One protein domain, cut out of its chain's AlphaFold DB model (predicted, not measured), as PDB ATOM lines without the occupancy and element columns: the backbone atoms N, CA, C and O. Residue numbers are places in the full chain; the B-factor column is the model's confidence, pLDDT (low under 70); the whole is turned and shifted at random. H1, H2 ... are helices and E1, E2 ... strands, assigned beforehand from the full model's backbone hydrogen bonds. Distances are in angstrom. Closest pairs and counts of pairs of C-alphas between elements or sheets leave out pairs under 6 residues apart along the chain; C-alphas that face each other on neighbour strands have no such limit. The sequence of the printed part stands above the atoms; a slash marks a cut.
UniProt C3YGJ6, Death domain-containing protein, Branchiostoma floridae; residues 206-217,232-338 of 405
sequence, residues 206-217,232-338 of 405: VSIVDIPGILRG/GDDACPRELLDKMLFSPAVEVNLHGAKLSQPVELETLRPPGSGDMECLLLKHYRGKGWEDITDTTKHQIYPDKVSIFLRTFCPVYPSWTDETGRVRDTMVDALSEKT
ATOM      1  N   VAL A 206      52.226  23.656  48.848       73.25
ATOM      2  CA  VAL A 206      51.061  22.969  49.409       73.25
ATOM      3  C   VAL A 206      50.090  24.042  49.874       73.25
ATOM      4  O   VAL A 206      50.413  24.818  50.772       73.25
ATOM      5  N   SER A 207      48.925  24.092  49.244       74.06
ATOM      6  CA  SER A 207      47.847  25.025  49.549       74.06
ATOM      7  C   SER A 207      46.674  24.262  50.148       74.06
ATOM      8  O   SER A 207      46.355  23.154  49.717       74.06
ATOM      9  N   ILE A 208      46.024  24.855  51.145       73.00
ATOM     10  CA  ILE A 208      44.769  24.342  51.694       73.00
ATOM     11  C   ILE A 208      43.637  25.117  51.026       73.00
ATOM     12  O   ILE A 208      43.671  26.347  51.017       73.00
ATOM     13  N   VAL A 209      42.662  24.406  50.468       64.62
ATOM     14  CA  VAL A 209      41.504  24.999  49.789       64.62
ATOM     15  C   VAL A 209      40.281  24.896  50.703       64.62
ATOM     16  O   VAL A 209      39.975  23.825  51.234       64.62
ATOM     17  N   ASP A 210      39.576  26.012  50.893       64.56
ATOM     18  CA  ASP A 210      38.331  26.065  51.667       64.56
ATOM     19  C   ASP A 210      37.140  25.657  50.781       64.56
ATOM     20  O   ASP A 210      36.412  26.498  50.258       64.56
ATOM     21  N   ILE A 211      36.940  24.348  50.584       62.16
ATOM     22  CA  ILE A 211      35.788  23.813  49.826       62.16
ATOM     23  C   ILE A 211      34.434  24.300  50.368       62.16
ATOM     24  O   ILE A 211      33.556  24.632  49.572       62.16
ATOM     25  N   PRO A 212      34.232  24.425  51.691       56.16
ATOM     26  CA  PRO A 212      33.049  25.094  52.215       56.16
ATOM     27  C   PRO A 212      32.857  26.538  51.736       56.16
ATOM     28  O   PRO A 212      31.724  27.004  51.740       56.16
ATOM     29  N   GLY A 213      33.914  27.266  51.366       56.62
ATOM     30  CA  GLY A 213      33.822  28.572  50.708       56.62
ATOM     31  C   GLY A 213      33.314  28.457  49.269       56.62
ATOM     32  O   GLY A 213      32.378  29.158  48.901       56.62
ATOM     33  N   ILE A 214      33.850  27.494  48.515       52.41
ATOM     34  CA  ILE A 214      33.501  27.205  47.109       52.41
ATOM     35  C   ILE A 214      32.024  26.836  46.937       52.41
ATOM     36  O   ILE A 214      31.399  27.148  45.927       52.41
ATOM     37  N   LEU A 215      31.450  26.157  47.929       55.78
ATOM     38  CA  LEU A 215      30.067  25.699  47.873       55.78
ATOM     39  C   LEU A 215      29.038  26.772  48.320       55.78
ATOM     40  O   LEU A 215      27.835  26.551  48.162       55.78
ATOM     41  N   ARG A 216      29.451  27.916  48.898       56.91
ATOM     42  CA  ARG A 216      28.518  28.960  49.388       56.91
ATOM     43  C   ARG A 216      27.820  29.710  48.243       56.91
ATOM     44  O   ARG A 216      28.386  29.925  47.179       56.91
ATOM     45  N   GLY A 217      26.587  30.154  48.503       52.06
ATOM     46  CA  GLY A 217      25.864  31.149  47.694       52.06
ATOM     47  C   GLY A 217      25.923  32.562  48.305       52.06
ATOM     48  O   GLY A 217      26.403  32.727  49.427       52.06
ATOM     49  N   GLY A 232      23.891  27.798  49.721       44.41
ATOM     50  CA  GLY A 232      22.634  28.247  49.115       44.41
ATOM     51  C   GLY A 232      21.751  27.030  48.817       44.41
ATOM     52  O   GLY A 232      22.285  25.959  48.523       44.41
ATOM     53  N   ASP A 233      20.428  27.185  48.899       53.03
ATOM     54  CA  ASP A 233      19.447  26.088  48.793       53.03
ATOM     55  C   ASP A 233      19.515  25.298  47.459       53.03
ATOM     56  O   ASP A 233      18.899  24.237  47.337       53.03
ATOM     57  N   ASP A 234      20.300  25.762  46.480       56.19
ATOM     58  CA  ASP A 234      20.220  25.316  45.087       56.19
ATOM     59  C   ASP A 234      21.295  24.290  44.665       56.19
ATOM     60  O   ASP A 234      21.056  23.528  43.731       56.19
ATOM     61  N   ALA A 235      22.467  24.232  45.318       57.28
ATOM     62  CA  ALA A 235      23.608  23.432  44.826       57.28
ATOM     63  C   ALA A 235      23.725  22.029  45.456       57.28
ATOM     64  O   ALA A 235      24.156  21.078  44.809       57.28
ATOM     65  N   CYS A 236      23.351  21.872  46.728       64.06
ATOM     66  CA  CYS A 236      23.293  20.569  47.392       64.06
ATOM     67  C   CYS A 236      22.227  20.611  48.497       64.06
ATOM     68  O   CYS A 236      22.293  21.500  49.349       64.06
ATOM     69  N   PRO A 237      21.263  19.668  48.522       74.06
ATOM     70  CA  PRO A 237      20.250  19.607  49.567       74.06
ATOM     71  C   PRO A 237      20.869  19.624  50.964       74.06
ATOM     72  O   PRO A 237      21.772  18.838  51.269       74.06
ATOM     73  N   ARG A 238      20.350  20.488  51.837       70.56
ATOM     74  CA  ARG A 238      20.831  20.646  53.214       70.56
ATOM     75  C   ARG A 238      20.846  19.327  53.985       70.56
ATOM     76  O   ARG A 238      21.777  19.066  54.741       70.56
ATOM     77  N   GLU A 239      19.870  18.460  53.725       77.81
ATOM     78  CA  GLU A 239      19.772  17.142  54.348       77.81
ATOM     79  C   GLU A 239      20.930  16.206  53.983       77.81
ATOM     80  O   GLU A 239      21.190  15.256  54.720       77.81
ATOM     81  N   LEU A 240      21.601  16.426  52.846       75.88
ATOM     82  CA  LEU A 240      22.791  15.664  52.462       75.88
ATOM     83  C   LEU A 240      24.044  16.233  53.128       75.88
ATOM     84  O   LEU A 240      24.883  15.466  53.586       75.88
ATOM     85  N   LEU A 241      24.155  17.556  53.253       74.81
ATOM     86  CA  LEU A 241      25.305  18.196  53.900       74.81
ATOM     87  C   LEU A 241      25.396  17.891  55.390       74.81
ATOM     88  O   LEU A 241      26.492  17.702  55.907       74.81
ATOM     89  N   ASP A 242      24.251  17.806  56.069       80.38
ATOM     90  CA  ASP A 242      24.193  17.454  57.490       80.38
ATOM     91  C   ASP A 242      24.698  16.021  57.761       80.38
ATOM     92  O   ASP A 242      24.995  15.671  58.904       80.38
ATOM     93  N   LYS A 243      24.831  15.197  56.712       85.25
ATOM     94  CA  LYS A 243      25.385  13.835  56.767       85.25
ATOM     95  C   LYS A 243      26.855  13.762  56.368       85.25
ATOM     96  O   LYS A 243      27.410  12.669  56.293       85.25
ATOM     97  N   MET A 244      27.494  14.900  56.101       85.81
ATOM     98  CA  MET A 244      28.871  14.940  55.633       85.81
ATOM     99  C   MET A 244      29.794  15.691  56.577       85.81
ATOM    100  O   MET A 244      29.466  16.747  57.116       85.81
ATOM    101  N   LEU A 245      31.006  15.161  56.720       86.62
ATOM    102  CA  LEU A 245      32.123  15.869  57.330       86.62
ATOM    103  C   LEU A 245      33.227  16.051  56.294       86.62
ATOM    104  O   LEU A 245      33.409  15.227  55.401       86.62
ATOM    105  N   PHE A 246      33.991  17.129  56.421       84.44
ATOM    106  CA  PHE A 246      34.998  17.496  55.432       84.44
ATOM    107  C   PHE A 246      36.366  17.625  56.070       84.44
ATOM    108  O   PHE A 246      36.534  18.320  57.073       84.44
ATOM    109  N   SER A 247      37.347  16.959  55.470       87.19
ATOM    110  CA  SER A 247      38.746  17.284  55.712       87.19
ATOM    111  C   SER A 247      39.119  18.544  54.923       87.19
ATOM    112  O   SER A 247      38.489  18.836  53.904       87.19
ATOM    113  N   PRO A 248      40.163  19.285  55.335       82.44
ATOM    114  CA  PRO A 248      40.719  20.342  54.499       82.44
ATOM    115  C   PRO A 248      41.088  19.783  53.119       82.44
ATOM    116  O   PRO A 248      41.810  18.779  53.044       82.44
ATOM    117  N   ALA A 249      40.606  20.412  52.041       81.75
ATOM    118  CA  ALA A 249      41.106  20.090  50.710       81.75
ATOM    119  C   ALA A 249      42.547  20.551  50.600       81.75
ATOM    120  O   ALA A 249      42.922  21.606  51.116       81.75
ATOM    121  N   VAL A 250      43.351  19.759  49.908       82.31
ATOM    122  CA  VAL A 250      44.757  20.070  49.709       82.31
ATOM    123  C   VAL A 250      45.044  20.089  48.224       82.31
ATOM    124  O   VAL A 250      44.768  19.128  47.503       82.31
ATOM    125  N   GLU A 251      45.627  21.186  47.769       80.81
ATOM    126  CA  GLU A 251      46.245  21.284  46.462       80.81
ATOM    127  C   GLU A 251      47.757  21.267  46.647       80.81
ATOM    128  O   GLU A 251      48.332  22.076  47.373       80.81
ATOM    129  N   VAL A 252      48.419  20.335  45.972       75.06
ATOM    130  CA  VAL A 252      49.877  20.328  45.900       75.06
ATOM    131  C   VAL A 252      50.269  20.718  44.484       75.06
ATOM    132  O   VAL A 252      49.974  20.012  43.521       75.06
ATOM    133  N   ASN A 253      50.949  21.846  44.340       71.38
ATOM    134  CA  ASN A 253      51.484  22.284  43.065       71.38
ATOM    135  C   ASN A 253      52.972  21.934  42.990       71.38
ATOM    136  O   ASN A 253      53.796  22.426  43.763       71.38
ATOM    137  N   LEU A 254      53.309  21.065  42.038       64.69
ATOM    138  CA  LEU A 254      54.686  20.664  41.758       64.69
ATOM    139  C   LEU A 254      55.424  21.589  40.799       64.69
ATOM    140  O   LEU A 254      56.559  21.283  40.432       64.69
ATOM    141  N   HIS A 255      54.769  22.647  40.320       64.31
ATOM    142  CA  HIS A 255      55.310  23.549  39.304       64.31
ATOM    143  C   HIS A 255      55.868  22.750  38.118       64.31
ATOM    144  O   HIS A 255      56.989  22.940  37.663       64.31
ATOM    145  N   GLY A 256      55.080  21.756  37.688       58.44
ATOM    146  CA  GLY A 256      55.359  20.840  36.581       58.44
ATOM    147  C   GLY A 256      56.454  19.786  36.800       58.44
ATOM    148  O   GLY A 256      56.778  19.053  35.858       58.44
ATOM    149  N   ALA A 257      56.983  19.627  38.016       61.97
ATOM    150  CA  ALA A 257      57.805  18.466  38.341       61.97
ATOM    151  C   ALA A 257      56.995  17.156  38.299       61.97
ATOM    152  O   ALA A 257      55.785  17.121  38.532       61.97
ATOM    153  N   LYS A 258      57.685  16.050  37.999       65.75
ATOM    154  CA  LYS A 258      57.152  14.686  38.099       65.75
ATOM    155  C   LYS A 258      57.759  14.002  39.312       65.75
ATOM    156  O   LYS A 258      58.970  14.051  39.510       65.75
ATOM    157  N   LEU A 259      56.925  13.307  40.073       71.12
ATOM    158  CA  LEU A 259      57.401  12.457  41.151       71.12
ATOM    159  C   LEU A 259      58.019  11.168  40.608       71.12
ATOM    160  O   LEU A 259      57.424  10.487  39.772       71.12
ATOM    161  N   SER A 260      59.188  10.797  41.128       75.94
ATOM    162  CA  SER A 260      59.801   9.486  40.874       75.94
ATOM    163  C   SER A 260      59.135   8.366  41.683       75.94
ATOM    164  O   SER A 260      59.169   7.205  41.276       75.94
ATOM    165  N   GLN A 261      58.508   8.710  42.810       81.62
ATOM    166  CA  GLN A 261      57.803   7.801  43.712       81.62
ATOM    167  C   GLN A 261      56.526   8.466  44.241       81.62
ATOM    168  O   GLN A 261      56.492   9.690  44.325       81.62
ATOM    169  N   PRO A 262      55.472   7.707  44.598       84.62
ATOM    170  CA  PRO A 262      54.295   8.288  45.237       84.62
ATOM    171  C   PRO A 262      54.682   9.095  46.481       84.62
ATOM    172  O   PRO A 262      55.514   8.643  47.264       84.62
ATOM    173  N   VAL A 263      54.059  10.255  46.669       85.44
ATOM    174  CA  VAL A 263      54.198  11.067  47.881       85.44
ATOM    175  C   VAL A 263      53.013  10.801  48.793       85.44
ATOM    176  O   VAL A 263      51.882  10.656  48.328       85.44
ATOM    177  N   GLU A 264      53.290  10.722  50.088       93.50
ATOM    178  CA  GLU A 264      52.274  10.672  51.128       93.50
ATOM    179  C   GLU A 264      51.810  12.091  51.463       93.50
ATOM    180  O   GLU A 264      52.605  12.948  51.845       93.50
ATOM    181  N   LEU A 265      50.517  12.332  51.283       91.06
ATOM    182  CA  LEU A 265      49.817  13.534  51.699       91.06
ATOM    183  C   LEU A 265      49.029  13.218  52.970       91.06
ATOM    184  O   LEU A 265      48.150  12.361  52.941       91.06
ATOM    185  N   GLU A 266      49.302  13.930  54.060       93.19
ATOM    186  CA  GLU A 266      48.535  13.810  55.300       93.19
ATOM    187  C   GLU A 266      47.580  14.997  55.464       93.19
ATOM    188  O   GLU A 266      47.966  16.150  55.275       93.19
ATOM    189  N   THR A 267      46.333  14.724  55.843       91.75
ATOM    190  CA  THR A 267      45.347  15.755  56.206       91.75
ATOM    191  C   THR A 267      44.480  15.294  57.375       91.75
ATOM    192  O   THR A 267      44.461  14.116  57.734       91.75
ATOM    193  N   LEU A 268      43.804  16.239  58.027       91.44
ATOM    194  CA  LEU A 268      43.064  16.000  59.263       91.44
ATOM    195  C   LEU A 268      41.809  15.164  59.022       91.44
ATOM    196  O   LEU A 268      41.050  15.419  58.088       91.44
ATOM    197  N   ARG A 269      41.552  14.213  59.921       93.25
ATOM    198  CA  ARG A 269      40.278  13.500  60.000       93.25
ATOM    199  C   ARG A 269      39.325  14.286  60.910       93.25
ATOM    200  O   ARG A 269      39.680  14.540  62.062       93.25
ATOM    201  N   PRO A 270      38.118  14.654  60.451       89.25
ATOM    202  CA  PRO A 270      37.157  15.370  61.277       89.25
ATOM    203  C   PRO A 270      36.724  14.527  62.485       89.25
ATOM    204  O   PRO A 270      36.424  13.336  62.321       89.25
ATOM    205  N   PRO A 271      36.632  15.107  63.693       87.56
ATOM    206  CA  PRO A 271      36.026  14.432  64.835       87.56
ATOM    207  C   PRO A 271      34.597  13.973  64.516       87.56
ATOM    208  O   PRO A 271      33.846  14.693  63.868       87.56
ATOM    209  N   GLY A 272      34.214  12.781  64.978       90.62
ATOM    210  CA  GLY A 272      32.888  12.203  64.710       90.62
ATOM    211  C   GLY A 272      32.801  11.358  63.435       90.62
ATOM    212  O   GLY A 272      31.872  10.572  63.307       90.62
ATOM    213  N   SER A 273      33.812  11.395  62.560       92.75
ATOM    214  CA  SER A 273      33.862  10.567  61.342       92.75
ATOM    215  C   SER A 273      34.223   9.091  61.581       92.75
ATOM    216  O   SER A 273      34.583   8.390  60.638       92.75
ATOM    217  N   GLY A 274      34.184   8.615  62.833       93.69
ATOM    218  CA  GLY A 274      34.671   7.299  63.278       93.69
ATOM    219  C   GLY A 274      34.158   6.128  62.437       93.69
ATOM    220  O   GLY A 274      34.956   5.302  61.992       93.69
ATOM    221  N   ASP A 275      32.851   6.146  62.179       94.25
ATOM    222  CA  ASP A 275      32.106   5.107  61.463       94.25
ATOM    223  C   ASP A 275      31.759   5.506  60.013       94.25
ATOM    224  O   ASP A 275      31.020   4.797  59.336       94.25
ATOM    225  N   MET A 276      32.274   6.645  59.536       94.50
ATOM    226  CA  MET A 276      32.004   7.168  58.193       94.50
ATOM    227  C   MET A 276      33.033   6.656  57.179       94.50
ATOM    228  O   MET A 276      34.210   6.475  57.503       94.50
ATOM    229  N   GLU A 277      32.603   6.479  55.930       94.81
ATOM    230  CA  GLU A 277      33.486   6.174  54.804       94.81
ATOM    231  C   GLU A 277      34.181   7.450  54.317       94.81
ATOM    232  O   GLU A 277      33.550   8.504  54.223       94.81
ATOM    233  N   CYS A 278      35.476   7.358  54.002       95.75
ATOM    234  CA  CYS A 278      36.239   8.448  53.399       95.75
ATOM    235  C   CYS A 278      36.124   8.378  51.873       95.75
ATOM    236  O   CYS A 278      36.645   7.448  51.263       95.75
ATOM    237  N   LEU A 279      35.513   9.387  51.262       94.75
ATOM    238  CA  LEU A 279      35.515   9.616  49.823       94.75
ATOM    239  C   LEU A 279      36.677  10.539  49.450       94.75
ATOM    240  O   LEU A 279      36.866  11.593  50.053       94.75
ATOM    241  N   LEU A 280      37.459  10.155  48.447       94.19
ATOM    242  CA  LEU A 280      38.545  10.956  47.893       94.19
ATOM    243  C   LEU A 280      38.125  11.495  46.531       94.19
ATOM    244  O   LEU A 280      38.139  10.769  45.540       94.19
ATOM    245  N   LEU A 281      37.796  12.781  46.465       92.31
ATOM    246  CA  LEU A 281      37.495  13.458  45.209       92.31
ATOM    247  C   LEU A 281      38.747  14.159  44.687       92.31
ATOM    248  O   LEU A 281      39.466  14.825  45.431       92.31
ATOM    249  N   LYS A 282      39.025  14.013  43.395       90.25
ATOM    250  CA  LYS A 282      40.167  14.630  42.722       90.25
ATOM    251  C   LYS A 282      39.698  15.486  41.568       90.25
ATOM    252  O   LYS A 282      38.977  15.004  40.700       90.25
ATOM    253  N   HIS A 283      40.182  16.722  41.512       84.19
ATOM    254  CA  HIS A 283      39.926  17.577  40.366       84.19
ATOM    255  C   HIS A 283      40.943  17.324  39.247       84.19
ATOM    256  O   HIS A 283      42.157  17.470  39.422       84.19
ATOM    257  N   TYR A 284      40.449  16.969  38.068       80.19
ATOM    258  CA  TYR A 284      41.231  16.816  36.853       80.19
ATOM    259  C   TYR A 284      41.009  18.018  35.940       80.19
ATOM    260  O   TYR A 284      39.891  18.304  35.509       80.19
ATOM    261  N   ARG A 285      42.101  18.692  35.567       69.25
ATOM    262  CA  ARG A 285      42.050  19.836  34.649       69.25
ATOM    263  C   ARG A 285      41.318  19.464  33.350       69.25
ATOM    264  O   ARG A 285      41.728  18.530  32.660       69.25
ATOM    265  N   GLY A 286      40.241  20.190  33.045       68.56
ATOM    266  CA  GLY A 286      39.394  19.989  31.862       68.56
ATOM    267  C   GLY A 286      38.438  18.789  31.922       68.56
ATOM    268  O   GLY A 286      37.665  18.598  30.986       68.56
ATOM    269  N   LYS A 287      38.474  17.980  32.990       76.62
ATOM    270  CA  LYS A 287      37.557  16.846  33.197       76.62
ATOM    271  C   LYS A 287      36.625  17.018  34.399       76.62
ATOM    272  O   LYS A 287      35.646  16.290  34.466       76.62
ATOM    273  N   GLY A 288      36.904  17.966  35.295       83.62
ATOM    274  CA  GLY A 288      36.107  18.187  36.502       83.62
ATOM    275  C   GLY A 288      36.538  17.285  37.655       83.62
ATOM    276  O   GLY A 288      37.679  16.809  37.695       83.62
ATOM    277  N   TRP A 289      35.639  17.078  38.612       86.62
ATOM    278  CA  TRP A 289      35.889  16.237  39.780       86.62
ATOM    279  C   TRP A 289      35.601  14.764  39.480       86.62
ATOM    280  O   TRP A 289      34.651  14.430  38.782       86.62
ATOM    281  N   GLU A 290      36.431  13.869  40.008       91.25
ATOM    282  CA  GLU A 290      36.271  12.420  39.880       91.25
ATOM    283  C   GLU A 290      36.551  11.754  41.231       91.25
ATOM    284  O   GLU A 290      37.470  12.147  41.956       91.25
ATOM    285  N   ASP A 291      35.768  10.731  41.563       93.12
ATOM    286  CA  ASP A 291      36.014   9.888  42.726       93.12
ATOM    287  C   ASP A 291      37.188   8.932  42.463       93.12
ATOM    288  O   ASP A 291      37.163   8.094  41.562       93.12
ATOM    289  N   ILE A 292      38.232   9.063  43.277       94.50
ATOM    290  CA  ILE A 292      39.457   8.267  43.204       94.50
ATOM    291  C   ILE A 292      39.650   7.362  44.425       94.50
ATOM    292  O   ILE A 292      40.746   6.824  44.601       94.50
ATOM    293  N   THR A 293      38.620   7.184  45.257       94.81
ATOM    294  CA  THR A 293      38.679   6.422  46.518       94.81
ATOM    295  C   THR A 293      39.225   5.012  46.302       94.81
ATOM    296  O   THR A 293      40.211   4.624  46.931       94.81
ATOM    297  N   ASP A 294      38.662   4.282  45.336       94.94
ATOM    298  CA  ASP A 294      39.032   2.888  45.052       94.94
ATOM    299  C   ASP A 294      40.373   2.753  44.316       94.94
ATOM    300  O   ASP A 294      41.036   1.713  44.374       94.94
ATOM    301  N   THR A 295      40.792   3.799  43.600       94.75
ATOM    302  CA  THR A 295      42.019   3.784  42.785       94.75
ATOM    303  C   THR A 295      43.234   4.341  43.523       94.75
ATOM    304  O   THR A 295      44.368   4.187  43.055       94.75
ATOM    305  N   THR A 296      43.024   4.950  44.692       94.88
ATOM    306  CA  THR A 296      44.063   5.643  45.453       94.88
ATOM    307  C   THR A 296      44.303   4.960  46.784       94.88
ATOM    308  O   THR A 296      43.432   4.878  47.649       94.88
ATOM    309  N   LYS A 297      45.543   4.507  46.986       96.44
ATOM    310  CA  LYS A 297      45.966   3.965  48.275       96.44
ATOM    311  C   LYS A 297      45.872   5.067  49.330       96.44
ATOM    312  O   LYS A 297      46.525   6.102  49.195       96.44
ATOM    313  N   HIS A 298      45.128   4.806  50.396       96.56
ATOM    314  CA  HIS A 298      45.017   5.689  51.546       96.56
ATOM    315  C   HIS A 298      44.968   4.889  52.854       96.56
ATOM    316  O   HIS A 298      44.724   3.680  52.852       96.56
ATOM    317  N   GLN A 299      45.284   5.546  53.967       97.69
ATOM    318  CA  GLN A 299      45.265   4.976  55.312       97.69
ATOM    319  C   GLN A 299      44.544   5.936  56.251       97.69
ATOM    320  O   GLN A 299      44.870   7.119  56.306       97.69
ATOM    321  N   ILE A 300      43.557   5.420  56.977       97.06
ATOM    322  CA  ILE A 300      42.748   6.195  57.915       97.06
ATOM    323  C   ILE A 300      43.256   5.931  59.333       97.06
ATOM    324  O   ILE A 300      43.303   4.788  59.787       97.06
ATOM    325  N   TYR A 301      43.602   7.004  60.033       96.81
ATOM    326  CA  TYR A 301      43.999   7.014  61.435       96.81
ATOM    327  C   TYR A 301      42.894   7.663  62.291       96.81
ATOM    328  O   TYR A 301      41.902   8.164  61.750       96.81
ATOM    329  N   PRO A 302      42.999   7.641  63.633       95.62
ATOM    330  CA  PRO A 302      42.006   8.285  64.493       95.62
ATOM    331  C   PRO A 302      41.847   9.795  64.251       95.62
ATOM    332  O   PRO A 302      40.737  10.305  64.352       95.62
ATOM    333  N   ASP A 303      42.930  10.492  63.912       94.00
ATOM    334  CA  ASP A 303      43.013  11.956  63.822       94.00
ATOM    335  C   ASP A 303      43.452  12.477  62.442       94.00
ATOM    336  O   ASP A 303      43.389  13.681  62.180       94.00
ATOM    337  N   LYS A 304      43.848  11.588  61.525       94.94
ATOM    338  CA  LYS A 304      44.304  11.954  60.178       94.94
ATOM    339  C   LYS A 304      43.989  10.905  59.116       94.94
ATOM    340  O   LYS A 304      43.656   9.761  59.422       94.94
ATOM    341  N   VAL A 305      44.142  11.300  57.859       96.25
ATOM    342  CA  VAL A 305      44.156  10.416  56.692       96.25
ATOM    343  C   VAL A 305      45.440  10.653  55.897       96.25
ATOM    344  O   VAL A 305      45.811  11.796  55.637       96.25
ATOM    345  N   SER A 306      46.114   9.564  55.530       96.00
ATOM    346  CA  SER A 306      47.286   9.562  54.649       96.00
ATOM    347  C   SER A 306      46.880   9.097  53.255       96.00
ATOM    348  O   SER A 306      46.292   8.027  53.109       96.00
ATOM    349  N   ILE A 307      47.210   9.865  52.220       95.25
ATOM    350  CA  ILE A 307      46.811   9.636  50.828       95.25
ATOM    351  C   ILE A 307      48.075   9.558  49.971       95.25
ATOM    352  O   ILE A 307      48.886  10.479  49.970       95.25
ATOM    353  N   PHE A 308      48.261   8.475  49.217       93.06
ATOM    354  CA  PHE A 308      49.473   8.275  48.418       93.06
ATOM    355  C   PHE A 308      49.238   8.673  46.957       93.06
ATOM    356  O   PHE A 308      48.616   7.933  46.191       93.06
ATOM    357  N   LEU A 309      49.775   9.823  46.550       88.38
ATOM    358  CA  LEU A 309      49.554  10.420  45.231       88.38
ATOM    359  C   LEU A 309      50.799  10.315  44.342       88.38
ATOM    360  O   LEU A 309      51.926  10.535  44.774       88.38
ATOM    361  N   ARG A 310      50.595   9.992  43.059       84.44
ATOM    362  CA  ARG A 310      51.652  10.010  42.017       84.44
ATOM    363  C   ARG A 310      51.633  11.270  41.157       84.44
ATOM    364  O   ARG A 310      52.615  11.602  40.501       84.44
ATOM    365  N   THR A 311      50.483  11.920  41.123       80.69
ATOM    366  CA  THR A 311      50.193  13.140  40.377       80.69
ATOM    367  C   THR A 311      49.477  14.057  41.332       80.69
ATOM    368  O   THR A 311      48.583  13.576  42.033       80.69
ATOM    369  N   PHE A 312      49.821  15.335  41.326       77.31
ATOM    370  CA  PHE A 312      49.136  16.282  42.180       77.31
ATOM    371  C   PHE A 312      48.180  17.173  41.409       77.31
ATOM    372  O   PHE A 312      48.310  17.402  40.207       77.31
ATOM    373  N   CYS A 313      47.175  17.568  42.158       77.38
ATOM    374  CA  CYS A 313      45.920  18.179  41.781       77.38
ATOM    375  C   CYS A 313      45.224  18.526  43.106       77.38
ATOM    376  O   CYS A 313      45.609  17.972  44.146       77.38
ATOM    377  N   PRO A 314      44.174  19.351  43.087       83.06
ATOM    378  CA  PRO A 314      43.271  19.441  44.221       83.06
ATOM    379  C   PRO A 314      42.724  18.048  44.564       83.06
ATOM    380  O   PRO A 314      42.178  17.353  43.700       83.06
ATOM    381  N   VAL A 315      42.933  17.621  45.809       89.06
ATOM    382  CA  VAL A 315      42.354  16.401  46.380       89.06
ATOM    383  C   VAL A 315      41.540  16.783  47.602       89.06
ATOM    384  O   VAL A 315      41.993  17.538  48.465       89.06
ATOM    385  N   TYR A 316      40.335  16.233  47.670       89.75
ATOM    386  CA  TYR A 316      39.358  16.535  48.691       89.75
ATOM    387  C   TYR A 316      38.867  15.260  49.379       89.75
ATOM    388  O   TYR A 316      38.128  14.484  48.768       89.75
ATOM    389  N   PRO A 317      39.270  15.027  50.638       92.12
ATOM    390  CA  PRO A 317      38.700  13.975  51.459       92.12
ATOM    391  C   PRO A 317      37.394  14.454  52.102       92.12
ATOM    392  O   PRO A 317      37.376  15.421  52.871       92.12
ATOM    393  N   SER A 318      36.308  13.748  51.826       91.81
ATOM    394  CA  SER A 318      35.017  13.933  52.481       91.81
ATOM    395  C   SER A 318      34.584  12.648  53.181       91.81
ATOM    396  O   SER A 318      35.073  11.565  52.877       91.81
ATOM    397  N   TRP A 319      33.709  12.764  54.172       93.25
ATOM    398  CA  TRP A 319      33.303  11.662  55.036       93.25
ATOM    399  C   TRP A 319      31.784  11.574  55.038       93.25
ATOM    400  O   TRP A 319      31.125  12.575  55.308       93.25
ATOM    401  N   THR A 320      31.236  10.401  54.729       92.56
ATOM    402  CA  THR A 320      29.784  10.167  54.618       92.56
ATOM    403  C   THR A 320      29.417   8.775  55.133       92.56
ATOM    404  O   THR A 320      30.215   7.842  55.042       92.56
ATOM    405  N   ASP A 321      28.215   8.622  55.682       90.06
ATOM    406  CA  ASP A 321      27.594   7.324  55.981       90.06
ATOM    407  C   ASP A 321      26.732   6.796  54.810       90.06
ATOM    408  O   ASP A 321      26.351   5.624  54.783       90.06
ATOM    409  N   GLU A 322      26.481   7.633  53.796       86.25
ATOM    410  CA  GLU A 322      25.748   7.313  52.569       86.25
ATOM    411  C   GLU A 322      26.671   7.446  51.350       86.25
ATOM    412  O   GLU A 322      27.114   8.538  51.005       86.25
ATOM    413  N   THR A 323      26.976   6.343  50.668       74.19
ATOM    414  CA  THR A 323      28.128   6.297  49.745       74.19
ATOM    415  C   THR A 323      27.785   6.541  48.279       74.19
ATOM    416  O   THR A 323      28.652   6.970  47.526       74.19
ATOM    417  N   GLY A 324      26.539   6.283  47.865       82.75
ATOM    418  CA  GLY A 324      26.111   6.389  46.462       82.75
ATOM    419  C   GLY A 324      25.592   7.778  46.088       82.75
ATOM    420  O   GLY A 324      26.265   8.549  45.419       82.75
ATOM    421  N   ARG A 325      24.387   8.129  46.551       83.50
ATOM    422  CA  ARG A 325      23.704   9.374  46.146       83.50
ATOM    423  C   ARG A 325      24.474  10.641  46.526       83.50
ATOM    424  O   ARG A 325      24.486  11.606  45.766       83.50
ATOM    425  N   VAL A 326      25.085  10.640  47.708       81.50
ATOM    426  CA  VAL A 326      25.878  11.766  48.214       81.50
ATOM    427  C   VAL A 326      27.105  12.005  47.334       81.50
ATOM    428  O   VAL A 326      27.392  13.148  46.995       81.50
ATOM    429  N   ARG A 327      27.787  10.929  46.924       82.94
ATOM    430  CA  ARG A 327      28.979  10.975  46.069       82.94
ATOM    431  C   ARG A 327      28.678  11.640  44.730       82.94
ATOM    432  O   ARG A 327      29.356  12.603  44.390       82.94
ATOM    433  N   ASP A 328      27.645  11.180  44.026       85.69
ATOM    434  CA  ASP A 328      27.273  11.740  42.719       85.69
ATOM    435  C   ASP A 328      26.877  13.220  42.848       85.69
ATOM    436  O   ASP A 328      27.408  14.071  42.144       85.69
ATOM    437  N   THR A 329      26.045  13.548  43.846       84.88
ATOM    438  CA  THR A 329      25.615  14.936  44.108       84.88
ATOM    439  C   THR A 329      26.801  15.857  44.414       84.88
ATOM    440  O   THR A 329      26.826  17.002  43.978       84.88
ATOM    441  N   MET A 330      27.796  15.375  45.167       81.12
ATOM    442  CA  MET A 330      29.010  16.139  45.466       81.12
ATOM    443  C   MET A 330      29.865  16.385  44.228       81.12
ATOM    444  O   MET A 330      30.357  17.496  44.039       81.12
ATOM    445  N   VAL A 331      30.075  15.348  43.414       83.44
ATOM    446  CA  VAL A 331      30.854  15.459  42.178       83.44
ATOM    447  C   VAL A 331      30.190  16.451  41.229       83.44
ATOM    448  O   VAL A 331      30.889  17.308  40.686       83.44
ATOM    449  N   ASP A 332      28.867  16.381  41.090       82.19
ATOM    450  CA  ASP A 332      28.090  17.303  40.266       82.19
ATOM    451  C   ASP A 332      28.201  18.739  40.799       82.19
ATOM    452  O   ASP A 332      28.649  19.621  40.070       82.19
ATOM    453  N   ALA A 333      27.931  18.968  42.090       79.69
ATOM    454  CA  ALA A 333      27.992  20.301  42.697       79.69
ATOM    455  C   ALA A 333      29.389  20.940  42.599       79.69
ATOM    456  O   ALA A 333      29.527  22.117  42.267       79.69
ATOM    457  N   LEU A 334      30.451  20.169  42.856       79.00
ATOM    458  CA  LEU A 334      31.823  20.659  42.722       79.00
ATOM    459  C   LEU A 334      32.185  20.935  41.260       79.00
ATOM    460  O   LEU A 334      32.904  21.893  40.972       79.00
ATOM    461  N   SER A 335      31.700  20.111  40.330       78.69
ATOM    462  CA  SER A 335      31.953  20.294  38.898       78.69
ATOM    463  C   SER A 335      31.215  21.506  38.334       78.69
ATOM    464  O   SER A 335      31.798  22.224  37.530       78.69
ATOM    465  N   GLU A 336      29.990  21.779  38.785       73.25
ATOM    466  CA  GLU A 336      29.228  22.980  38.415       73.25
ATOM    467  C   GLU A 336      29.875  24.273  38.926       73.25
ATOM    468  O   GLU A 336      29.758  25.314  38.285       73.25
ATOM    469  N   LYS A 337      30.576  24.213  40.065       70.00
ATOM    470  CA  LYS A 337      31.230  25.373  40.695       70.00
ATOM    471  C   LYS A 337      32.686  25.585  40.305       70.00
ATOM    472  O   LYS A 337      33.266  26.603  40.679       70.00
ATOM    473  N   THR A 338      33.290  24.645  39.583       71.38
ATOM    474  CA  THR A 338      34.670  24.791  39.116       71.38
ATOM    475  C   THR A 338      34.678  25.398  37.725       71.38
ATOM    476  O   THR A 338      34.238  24.773  36.760       71.38
TER     477      THR A 338
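AT A GLANCE: This is residues 206 to 217 and 232 to 338 of the 405 residues of the protein "Death domain-containing protein" of Branchiostoma floridae (UniProt C3YGJ6). Two sheets are partly face to face in a sandwich, their strands crossed: a strongly twisted sheet of E1, E2, E3, E5, E6 and E9, and a smaller one of E4, E8 and E7. Helix H3 packs beside E6 of the larger sheet, while the short helices H1 and H2 lie toward the end of the domain where the chain is cut. The printed part has 119 residues, with nine named strands and three named helices in the order E1 H1 H2 E2 E3 E4 E5 E6 E7 E8 E9 H3, class mixed. The larger sheet is branched, the smaller runs E4 E8 E7, and the neighbours in both are antiparallel. The whole is compact, with a radius of gyration of the C-alphas of 14.0 A and spans of 43 by 33 by 22 A.

IN THESE COORDINATES: In the branched sheet, E9 is residues 314 to 320, 19.4 A long, and E5 is residues 277 to 284, 22.3 A. E6 is 288 to 291, E2 is 244 to 246, E3 is 249 to 253, and E1 is 206 to 209, beginning at C-alpha 206 (51.061, 22.969, 49.409). In the other sheet, E4 is 263 to 268, 16.7 A, E8 is 304 to 309, 15.9 A, and E7 is 298 to 300. H3 is residues 325 to 337, 18.5 A, ending at C-alpha 337 (31.230, 25.373, 40.695). H1 is 211 to 214 and H2 is 238 to 241.

HOW THE PARTS SIT: E9 has E5 on one side, with N 279 and O 318 2.7 A apart. On the other side are E2, with N 319 and O 245 at 2.8 A, and E3, with N 315 and O 250 at 2.9 A. E2 runs on into E3 at 36 degrees. E1 is beside E3, with N 207 and O 251 at 2.8 A. E5 and E6 form a hairpin, with N 282 and O 290 at 2.8 A. In the other sheet, E4 and E8 are antiparallel neighbours, with N 265 and O 307 within hydrogen-bond range at 2.8 A, and the hairpin E7 and E8 has N 299 and O 306 within that range at 2.8 A. Where the sheets face each other, they are 9.9 A centre to centre, their strands at 41 degrees. H3 is on the branched sheet, over none of its strands, at a height of 4.4 A, only just above the sheet's level; its closest C-alphas to E6 are Ser 335 and Gly 288, 5.2 A. H1 only grazes that sheet with residues 211 to 212. H2 is close to H3 but not clearly touching, the closest C-alphas being Leu 240 and Val 326, 6.5 A. Every O i to N i+4 pair in H3 is within hydrogen-bond range; H1 and H2 are too short for such a pair.

THE WHOLE: The C-alphas farthest apart, Asp 233 and Ser 260, are 44.3 A apart. Residues 218 to 231 are not printed, and C-alphas 217 and 232 across the cut are 4.6 A apart. Of the links that are printed whole, none is long. Mean pLDDT of the printed part is 81.5; residues 209 to 217, 232 to 236, 254 to 258 and 285 to 286 are under 70.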